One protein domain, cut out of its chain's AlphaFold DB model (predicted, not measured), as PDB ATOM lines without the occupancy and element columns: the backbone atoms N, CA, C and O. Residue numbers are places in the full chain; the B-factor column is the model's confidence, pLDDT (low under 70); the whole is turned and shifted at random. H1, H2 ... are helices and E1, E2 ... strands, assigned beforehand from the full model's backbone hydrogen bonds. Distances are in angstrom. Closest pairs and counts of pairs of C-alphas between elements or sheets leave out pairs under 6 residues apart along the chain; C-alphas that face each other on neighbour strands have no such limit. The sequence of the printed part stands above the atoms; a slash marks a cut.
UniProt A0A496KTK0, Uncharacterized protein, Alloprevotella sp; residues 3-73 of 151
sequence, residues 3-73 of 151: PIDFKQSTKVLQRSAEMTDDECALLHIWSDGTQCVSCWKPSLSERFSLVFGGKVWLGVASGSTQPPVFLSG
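This is residues 3 to 73 of the 151 residues of an uncharacterized protein of Alloprevotella sp (UniProt A0A496KTK0). A small three-strand sheet, E1, E2 and E3, and the two-strand hairpin E4 and E5 spread like the arms of a loose V, with the helix H1 at its point. E3 leads from the sheet to H1, E4 and E5 fold back from it, and residues 17 to 22 stick out. The printed part has 71 residues, with one named helix and five named strands in the order E1, E2, E3, H1, E4, E5; its class is mixed, helices and strands, with under half of the residues in named elements. Both sheets, E1 - E2 - E3 and E4 - E5, are antiparallel. The whole is only just loose, close to compact, with a radius of gyration of the C-alphas of 13.5 A and spans of 37 by 26 by 20 A.

E1, residues 11 to 13, E2, residues 27 to 31, and E3, residues 36 to 41, form a meander, each strand the antiparallel neighbour of the one before. The pairing is staggered: E2 pairs with E1 over residues 27 to 29, with N 13 and O 27 at 2.8 A, and with E3 over residues 29 to 31, with N 30 and O 37 at 2.9 A. Residues 3 to 4 pair antiparallel with residues 39 to 40 of E3. E4, residues 57 to 60, and E5, residues 69 to 72, form a hairpin, with N 57 and O 72 at 2.8 A. The closest C-alphas of E3 and E5, Trp 40 and Leu 71, are 7.6 A apart. H1, residues 44 to 53, is not on the three-strand sheet; every O i to N i+4 pair in it is within hydrogen-bond range.

E1 begins at C-alpha 11, (-174.339, 117.850, 12.878). E3 spans 16.8 A, H1 13.8 A and E2 12.2 A. E5 ends at C-alpha 72, (-167.876, 113.197, 33.896).

The two C-alphas farthest apart, Ala 17 and Phe 52, are 39.1 A apart. The printed part has no cut, and the link from E1 to E2 is long, 13 residues. Residues 62 to 66 have pLDDT under 70.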
ATOM      1  N   PRO A   3    -168.912 119.702  26.579       89.50
ATOM      2  CA  PRO A   3    -168.842 119.438  25.151       89.50
ATOM      3  C   PRO A   3    -168.214 120.644  24.446       89.50
ATOM      4  O   PRO A   3    -168.358 121.782  24.900       89.50
ATOM      5  N   ILE A   4    -167.464 120.390  23.379       90.94
ATOM      6  CA  ILE A   4    -166.850 121.431  22.551       90.94
ATOM      7  C   ILE A   4    -167.115 121.152  21.079       90.94
ATOM      8  O   ILE A   4    -167.214 119.996  20.666       90.94
ATOM      9  N   ASP A   5    -167.175 122.219  20.292       91.81
ATOM     10  CA  ASP A   5    -167.138 122.101  18.842       91.81
ATOM     11  C   ASP A   5    -165.748 121.645  18.367       91.81
ATOM     12  O   ASP A   5    -164.722 121.902  19.012       91.81
ATOM     13  N   PHE A   6    -165.717 120.936  17.245       92.06
ATOM     14  CA  PHE A   6    -164.509 120.373  16.655       92.06
ATOM     15  C   PHE A   6    -164.625 120.349  15.130       92.06
ATOM     16  O   PHE A   6    -165.715 120.258  14.579       92.06
ATOM     17  N   LYS A   7    -163.487 120.409  14.428       90.69
ATOM     18  CA  LYS A   7    -163.440 120.640  12.969       90.69
ATOM     19  C   LYS A   7    -164.229 119.627  12.136       90.69
ATOM     20  O   LYS A   7    -164.684 119.959  11.053       90.69
ATOM     21  N   GLN A   8    -164.336 118.394  12.616       92.38
ATOM     22  CA  GLN A   8    -165.016 117.299  11.933       92.38
ATOM     23  C   GLN A   8    -166.511 117.224  12.272       92.38
ATOM     24  O   GLN A   8    -167.183 116.316  11.802       92.38
ATOM     25  N   SER A   9    -167.040 118.139  13.088       89.94
ATOM     26  CA  SER A   9    -168.466 118.224  13.399       89.94
ATOM     27  C   SER A   9    -169.289 118.379  12.117       89.94
ATOM     28  O   SER A   9    -169.049 119.275  11.311       89.94
ATOM     29  N   THR A  10    -170.263 117.492  11.923       90.38
ATOM     30  CA  THR A  10    -171.161 117.495  10.754       90.38
ATOM     31  C   THR A  10    -172.591 117.855  11.119       90.38
ATOM     32  O   THR A  10    -173.374 118.232  10.252       90.38
ATOM     33  N   LYS A  11    -172.973 117.663  12.386       87.69
ATOM     34  CA  LYS A  11    -174.339 117.850  12.878       87.69
ATOM     35  C   LYS A  11    -174.295 118.428  14.287       87.69
ATOM     36  O   LYS A  11    -173.373 118.159  15.051       87.69
ATOM     37  N   VAL A  12    -175.331 119.176  14.646       89.06
ATOM     38  CA  VAL A  12    -175.530 119.673  16.009       89.06
ATOM     39  C   VAL A  12    -176.826 119.078  16.529       89.06
ATOM     40  O   VAL A  12    -177.887 119.300  15.949       89.06
ATOM     41  N   LEU A  13    -176.733 118.293  17.599       85.88
ATOM     42  CA  LEU A  13    -177.908 117.818  18.310       85.88
ATOM     43  C   LEU A  13    -178.485 118.978  19.109       85.88
ATOM     44  O   LEU A  13    -177.790 119.597  19.922       85.88
ATOM     45  N   GLN A  14    -179.749 119.273  18.832       83.75
ATOM     46  CA  GLN A  14    -180.499 120.290  19.545       83.75
ATOM     47  C   GLN A  14    -181.167 119.696  20.780       83.75
ATOM     48  O   GLN A  14    -181.442 118.498  20.853       83.75
ATOM     49  N   ARG A  15    -181.425 120.563  21.755       80.44
ATOM     50  CA  ARG A  15    -182.276 120.235  22.893       80.44
ATOM     51  C   ARG A  15    -183.728 120.061  22.450       80.44
ATOM     52  O   ARG A  15    -184.145 120.612  21.432       80.44
ATOM     53  N   SER A  16    -184.498 119.325  23.249       75.50
ATOM     54  CA  SER A  16    -185.958 119.345  23.131       75.50
ATOM     55  C   SER A  16    -186.477 120.759  23.402       75.50
ATOM     56  O   SER A  16    -185.908 121.474  24.229       75.50
ATOM     57  N   ALA A  17    -187.569 121.148  22.741       74.31
ATOM     58  CA  ALA A  17    -188.183 122.468  22.902       74.31
ATOM     59  C   ALA A  17    -188.632 122.756  24.350       74.31
ATOM     60  O   ALA A  17    -188.745 123.914  24.740       74.31
ATOM     61  N   GLU A  18    -188.862 121.706  25.141       77.25
ATOM     62  CA  GLU A  18    -189.315 121.784  26.534       77.25
ATOM     63  C   GLU A  18    -188.177 121.986  27.551       77.25
ATOM     64  O   GLU A  18    -188.448 122.328  28.697       77.25
ATOM     65  N   MET A  19    -186.915 121.775  27.162       72.94
ATOM     66  CA  MET A  19    -185.763 121.906  28.064       72.94
ATOM     67  C   MET A  19    -185.081 123.255  27.887       72.94
ATOM     68  O   MET A  19    -184.993 123.763  26.772       72.94
ATOM     69  N   THR A  20    -184.537 123.817  28.963       77.06
ATOM     70  CA  THR A  20    -183.719 125.042  28.918       77.06
ATOM     71  C   THR A  20    -182.267 124.753  28.505       77.06
ATOM     72  O   THR A  20    -181.812 123.609  28.562       77.06
ATOM     73  N   ASP A  21    -181.511 125.781  28.086       72.12
ATOM     74  CA  ASP A  21    -180.078 125.620  27.750       72.12
ATOM     75  C   ASP A  21    -179.233 125.185  28.961       72.12
ATOM     76  O   ASP A  21    -178.209 124.520  28.789       72.12
ATOM     77  N   ASP A  22    -179.669 125.524  30.179       73.25
ATOM     78  CA  ASP A  22    -178.993 125.130  31.418       73.25
ATOM     79  C   ASP A  22    -179.164 123.634  31.721       73.25
ATOM     80  O   ASP A  22    -178.274 123.004  32.299       73.25
ATOM     81  N   GLU A  23    -180.287 123.049  31.307       72.75
ATOM     82  CA  GLU A  23    -180.588 121.631  31.513       72.75
ATOM     83  C   GLU A  23    -180.007 120.749  30.405       72.75
ATOM     84  O   GLU A  23    -179.534 119.643  30.675       72.75
ATOM     85  N   CYS A  24    -180.022 121.223  29.155       76.69
ATOM     86  CA  CYS A  24    -179.454 120.504  28.020       76.69
ATOM     87  C   CYS A  24    -178.841 121.469  27.005       76.69
ATOM     88  O   CYS A  24    -179.541 122.123  26.237       76.69
ATOM     89  N   ALA A  25    -177.511 121.496  26.951       80.81
ATOM     90  CA  ALA A  25    -176.783 122.275  25.959       80.81
ATOM     91  C   ALA A  25    -176.761 121.585  24.582       80.81
ATOM     92  O   ALA A  25    -176.903 120.365  24.468       80.81
ATOM     93  N   LEU A  26    -176.505 122.378  23.539       86.56
ATOM     94  CA  LEU A  26    -176.241 121.886  22.186       86.56
ATOM     95  C   LEU A  26    -175.019 120.954  22.167       86.56
ATOM     96  O   LEU A  26    -173.995 121.239  22.797       86.56
ATOM     97  N   LEU A  27    -175.104 119.865  21.399       88.75
ATOM     98  CA  LEU A  27    -174.017 118.893  21.276       88.75
ATOM     99  C   LEU A  27    -173.564 118.757  19.823       88.75
ATOM    100  O   LEU A  27    -174.271 118.217  18.975       88.75
ATOM    101  N   HIS A  28    -172.347 119.223  19.551       91.12
ATOM    102  CA  HIS A  28    -171.692 119.066  18.257       91.12
ATOM    103  C   HIS A  28    -171.250 117.612  18.081       91.12
ATOM    104  O   HIS A  28    -170.584 117.049  18.959       91.12
ATOM    105  N   ILE A  29    -171.627 117.005  16.955       91.31
ATOM    106  CA  ILE A  29    -171.332 115.610  16.649       91.31
ATOM    107  C   ILE A  29    -170.853 115.420  15.211       91.31
ATOM    108  O   ILE A  29    -171.264 116.100  14.268       91.31
ATOM    109  N   TRP A  30    -170.030 114.399  15.041       93.06
ATOM    110  CA  TRP A  30    -169.768 113.775  13.755       93.06
ATOM    111  C   TRP A  30    -170.548 112.464  13.684       93.06
ATOM    112  O   TRP A  30    -170.619 111.741  14.680       93.06
ATOM    113  N   SER A  31    -171.151 112.163  12.535       89.19
ATOM    114  CA  SER A  31    -171.867 110.904  12.331       89.19
ATOM    115  C   SER A  31    -171.651 110.362  10.924       89.19
ATOM    116  O   SER A  31    -171.868 111.073   9.945       89.19
ATOM    117  N   ASP A  32    -171.282 109.087  10.846       90.06
ATOM    118  CA  ASP A  32    -171.168 108.286   9.620       90.06
ATOM    119  C   ASP A  32    -172.432 107.442   9.346       90.06
ATOM    120  O   ASP A  32    -172.429 106.567   8.484       90.06
ATOM    121  N   GLY A  33    -173.517 107.683  10.093       83.94
ATOM    122  CA  GLY A  33    -174.753 106.898  10.036       83.94
ATOM    123  C   GLY A  33    -174.743 105.618  10.879       83.94
ATOM    124  O   GLY A  33    -175.812 105.060  11.104       83.94
ATOM    125  N   THR A  34    -173.586 105.185  11.394       84.88
ATOM    126  CA  THR A  34    -173.460 104.002  12.268       84.88
ATOM    127  C   THR A  34    -173.128 104.393  13.708       84.88
ATOM    128  O   THR A  34    -173.654 103.808  14.653       84.88
ATOM    129  N   GLN A  35    -172.290 105.410  13.893       83.44
ATOM    130  CA  GLN A  35    -171.905 105.938  15.199       83.44
ATOM    131  C   GLN A  35    -172.040 107.461  15.243       83.44
ATOM    132  O   GLN A  35    -172.088 108.155  14.223       83.44
ATOM    133  N   CYS A  36    -172.089 107.980  16.466       87.19
ATOM    134  CA  CYS A  36    -172.047 109.406  16.745       87.19
ATOM    135  C   CYS A  36    -170.850 109.687  17.648       87.19
ATOM    136  O   CYS A  36    -170.732 109.117  18.732       87.19
ATOM    137  N   VAL A  37    -169.976 110.589  17.212       89.12
ATOM    138  CA  VAL A  37    -168.785 110.993  17.958       89.12
ATOM    139  C   VAL A  37    -168.964 112.430  18.419       89.12
ATOM    140  O   VAL A  37    -169.244 113.314  17.614       89.12
ATOM    141  N   SER A  38    -168.782 112.664  19.717       91.06
ATOM    142  CA  SER A  38    -168.797 113.996  20.329       91.06
ATOM    143  C   SER A  38    -167.473 114.271  21.036       91.06
ATOM    144  O   SER A  38    -166.855 113.364  21.600       91.06
ATOM    145  N   CYS A  39    -167.021 115.526  21.013       90.88
ATOM    146  CA  CYS A  39    -165.770 115.929  21.647       90.88
ATOM    147  C   CYS A  39    -166.027 116.605  22.998       90.88
ATOM    148  O   CYS A  39    -166.859 117.506  23.111       90.88
ATOM    149  N   TRP A  40    -165.278 116.196  24.024       92.06
ATOM    150  CA  TRP A  40    -165.455 116.686  25.390       92.06
ATOM    151  C   TRP A  40    -164.139 117.153  25.986       92.06
ATOM    152  O   TRP A  40    -163.145 116.427  26.024       92.06
ATOM    153  N   LYS A  41    -164.149 118.372  26.525       90.31
ATOM    154  CA  LYS A  41    -162.992 118.966  27.185       90.31
ATOM    155  C   LYS A  41    -163.106 118.793  28.703       90.31
ATOM    156  O   LYS A  41    -164.037 119.333  29.315       90.31
ATOM    157  N   PRO A  42    -162.162 118.085  29.352       88.69
ATOM    158  CA  PRO A  42    -162.114 118.032  30.805       88.69
ATOM    159  C   PRO A  42    -161.648 119.365  31.384       88.69
ATOM    160  O   PRO A  42    -160.689 119.977  30.893       88.69
ATOM    161  N   SER A  43    -162.284 119.766  32.484       85.44
ATOM    162  CA  SER A  43    -161.776 120.835  33.349       85.44
ATOM    163  C   SER A  43    -160.439 120.437  33.982       85.44
ATOM    164  O   SER A  43    -160.127 119.251  34.089       85.44
ATOM    165  N   LEU A  44    -159.653 121.401  34.471       83.19
ATOM    166  CA  LEU A  44    -158.370 121.114  35.134       83.19
ATOM    167  C   LEU A  44    -158.520 120.090  36.272       83.19
ATOM    168  O   LEU A  44    -157.753 119.140  36.368       83.19
ATOM    169  N   SER A  45    -159.569 120.227  37.086       78.94
ATOM    170  CA  SER A  45    -159.858 119.289  38.178       78.94
ATOM    171  C   SER A  45    -160.192 117.865  37.708       78.94
ATOM    172  O   SER A  45    -159.836 116.888  38.366       78.94
ATOM    173  N   GLU A  46    -160.861 117.742  36.560       82.50
ATOM    174  CA  GLU A  46    -161.161 116.451  35.948       82.50
ATOM    175  C   GLU A  46    -159.913 115.858  35.313       82.50
ATOM    176  O   GLU A  46    -159.713 114.663  35.444       82.50
ATOM    177  N   ARG A  47    -159.024 116.666  34.720       83.25
ATOM    178  CA  ARG A  47    -157.730 116.184  34.211       83.25
ATOM    179  C   ARG A  47    -156.927 115.500  35.310       83.25
ATOM    180  O   ARG A  47    -156.480 114.380  35.110       83.25
ATOM    181  N   PHE A  48    -156.825 116.115  36.489       77.62
ATOM    182  CA  PHE A  48    -156.188 115.464  37.638       77.62
ATOM    183  C   PHE A  48    -156.929 114.187  38.051       77.62
ATOM    184  O   PHE A  48    -156.312 113.146  38.250       77.62
ATOM    185  N   SER A  49    -158.261 114.231  38.129       77.19
ATOM    186  CA  SER A  49    -159.059 113.049  38.483       77.19
ATOM    187  C   SER A  49    -158.907 111.904  37.475       77.19
ATOM    188  O   SER A  49    -158.934 110.747  37.880       77.19
ATOM    189  N   LEU A  50    -158.705 112.209  36.194       80.75
ATOM    190  CA  LEU A  50    -158.465 111.240  35.129       80.75
ATOM    191  C   LEU A  50    -157.046 110.675  35.192       80.75
ATOM    192  O   LEU A  50    -156.889 109.465  35.102       80.75
ATOM    193  N   VAL A  51    -156.033 111.512  35.428       79.19
ATOM    194  CA  VAL A  51    -154.636 111.067  35.574       79.19
ATOM    195  C   VAL A  51    -154.470 110.120  36.765       79.19
ATOM    196  O   VAL A  51    -153.786 109.110  36.650       79.19
ATOM    197  N   PHE A  52    -155.111 110.412  37.901       73.31
ATOM    198  CA  PHE A  52    -154.955 109.604  39.119       73.31
ATOM    199  C   PHE A  52    -156.027 108.525  39.301       73.31
ATOM    200  O   PHE A  52    -155.800 107.539  39.993       73.31
ATOM    201  N   GLY A  53    -157.225 108.733  38.754       72.75
ATOM    202  CA  GLY A  53    -158.374 107.850  38.947       72.75
ATOM    203  C   GLY A  53    -158.734 107.012  37.725       72.75
ATOM    204  O   GLY A  53    -159.429 106.015  37.899       72.75
ATOM    205  N   GLY A  54    -158.308 107.410  36.520       75.75
ATOM    206  CA  GLY A  54    -158.488 106.666  35.266       75.75
ATOM    207  C   GLY A  54    -159.937 106.412  34.838       75.75
ATOM    208  O   GLY A  54    -160.166 105.630  33.924       75.75
ATOM    209  N   LYS A  55    -160.927 107.020  35.501       79.81
ATOM    210  CA  LYS A  55    -162.348 106.705  35.309       79.81
ATOM    211  C   LYS A  55    -163.084 107.860  34.648       79.81
ATOM    212  O   LYS A  55    -163.065 108.981  35.152       79.81
ATOM    213  N   VAL A  56    -163.782 107.540  33.565       86.50
ATOM    214  CA  VAL A  56    -164.763 108.404  32.906       86.50
ATOM    215  C   VAL A  56    -166.133 107.770  33.100       86.50
ATOM    216  O   VAL A  56    -166.288 106.563  32.936       86.50
ATOM    217  N   TRP A  57    -167.117 108.584  33.454       86.25
ATOM    218  CA  TRP A  57    -168.504 108.173  33.600       86.25
ATOM    219  C   TRP A  57    -169.307 108.742  32.439       86.25
ATOM    220  O   TRP A  57    -169.241 109.948  32.190       86.25
ATOM    221  N   LEU A  58    -170.049 107.875  31.756       87.81
ATOM    222  CA  LEU A  58    -171.026 108.233  30.735       87.81
ATOM    223  C   LEU A  58    -172.419 108.016  31.318       87.81
ATOM    224  O   LEU A  58    -172.757 106.901  31.711       87.81
ATOM    225  N   GLY A  59    -173.202 109.085  31.388       83.69
ATOM    226  CA  GLY A  59    -174.621 109.007  31.691       83.69
ATOM    227  C   GLY A  59    -175.435 109.223  30.427       83.69
ATOM    228  O   GLY A  59    -175.127 110.113  29.637       83.69
ATOM    229  N   VAL A  60    -176.466 108.404  30.255       81.56
ATOM    230  CA  VAL A  60    -177.454 108.513  29.182       81.56
ATOM    231  C   VAL A  60    -178.815 108.575  29.860       81.56
ATOM    232  O   VAL A  60    -179.145 107.690  30.650       81.56
ATOM    233  N   ALA A  61    -179.580 109.635  29.615       73.75
ATOM    234  CA  ALA A  61    -180.934 109.748  30.140       73.75
ATOM    235  C   ALA A  61    -181.814 108.654  29.511       73.75
ATOM    236  O   ALA A  61    -181.905 108.545  28.298       73.75
ATOM    237  N   SER A  62    -182.448 107.804  30.309       57.44
ATOM    238  CA  SER A  62    -183.279 106.716  29.775       57.44
ATOM    239  C   SER A  62    -184.675 107.235  29.412       57.44
ATOM    240  O   SER A  62    -185.306 107.860  30.259       57.44
ATOM    241  N   GLY A  63    -185.180 106.943  28.201       61.78
ATOM    242  CA  GLY A  63    -186.602 107.146  27.862       61.78
ATOM    243  C   GLY A  63    -186.949 107.790  26.509       61.78
ATOM    244  O   GLY A  63    -188.133 107.894  26.211       61.78
ATOM    245  N   SER A  64    -185.983 108.206  25.678       62.19
ATOM    246  CA  SER A  64    -186.264 108.793  24.351       62.19
ATOM    247  C   SER A  64    -185.364 108.229  23.243       62.19
ATOM    248  O   SER A  64    -184.349 107.590  23.515       62.19
ATOM    249  N   THR A  65    -185.736 108.465  21.979       62.22
ATOM    250  CA  THR A  65    -184.977 108.057  20.779       62.22
ATOM    251  C   THR A  65    -183.698 108.873  20.553       62.22
ATOM    252  O   THR A  65    -182.861 108.484  19.741       62.22
ATOM    253  N   GLN A  66    -183.505 109.971  21.295       65.69
ATOM    254  CA  GLN A  66    -182.290 110.789  21.278       65.69
ATOM    255  C   GLN A  66    -181.980 111.286  22.700       65.69
ATOM    256  O   GLN A  66    -182.223 112.445  23.045       65.69
ATOM    257  N   PRO A  67    -181.521 110.380  23.574       70.12
ATOM    258  CA  PRO A  67    -181.409 110.675  24.989       70.12
ATOM    259  C   PRO A  67    -180.268 111.661  25.273       70.12
ATOM    260  O   PRO A  67    -179.165 111.476  24.752       70.12
ATOM    261  N   PRO A  68    -180.487 112.678  26.129       79.62
ATOM    262  CA  PRO A  68    -179.413 113.520  26.633       79.62
ATOM    263  C   PRO A  68    -178.282 112.687  27.238       79.62
ATOM    264  O   PRO A  68    -178.516 111.762  28.023       79.62
ATOM    265  N   VAL A  69    -177.046 113.027  26.880       85.75
ATOM    266  CA  VAL A  69    -175.846 112.350  27.373       85.75
ATOM    267  C   VAL A  69    -174.940 113.316  28.117       85.75
ATOM    268  O   VAL A  69    -174.836 114.491  27.764       85.75
ATOM    269  N   PHE A  70    -174.230 112.815  29.123       85.19
ATOM    270  CA  PHE A  70    -173.204 113.585  29.814       85.19
ATOM    271  C   PHE A  70    -171.955 112.749  30.094       85.19
ATOM    272  O   PHE A  70    -172.035 111.559  30.401       85.19
ATOM    273  N   LEU A  71    -170.790 113.400  30.039       87.50
ATOM    274  CA  LEU A  71    -169.511 112.825  30.456       87.50
ATOM    275  C   LEU A  71    -168.963 113.516  31.706       87.50
ATOM    276  O   LEU A  71    -168.870 114.747  31.783       87.50
ATOM    277  N   SER A  72    -168.508 112.716  32.668       84.25
ATOM    278  CA  SER A  72    -167.876 113.197  33.896       84.25
ATOM    279  C   SER A  72    -166.569 112.462  34.180       84.25
ATOM    280  O   SER A  72    -166.530 111.237  34.250       84.25
ATOM    281  N   GLY A  73    -165.495 113.219  34.426       81.06
ATOM    282  CA  GLY A  73    -164.246 112.673  34.979       81.06
ATOM    283  C   GLY A  73    -164.275 112.528  36.508       81.06
ATOM    284  O   GLY A  73    -163.299 112.101  37.124       81.06
TER     285      GLY A  73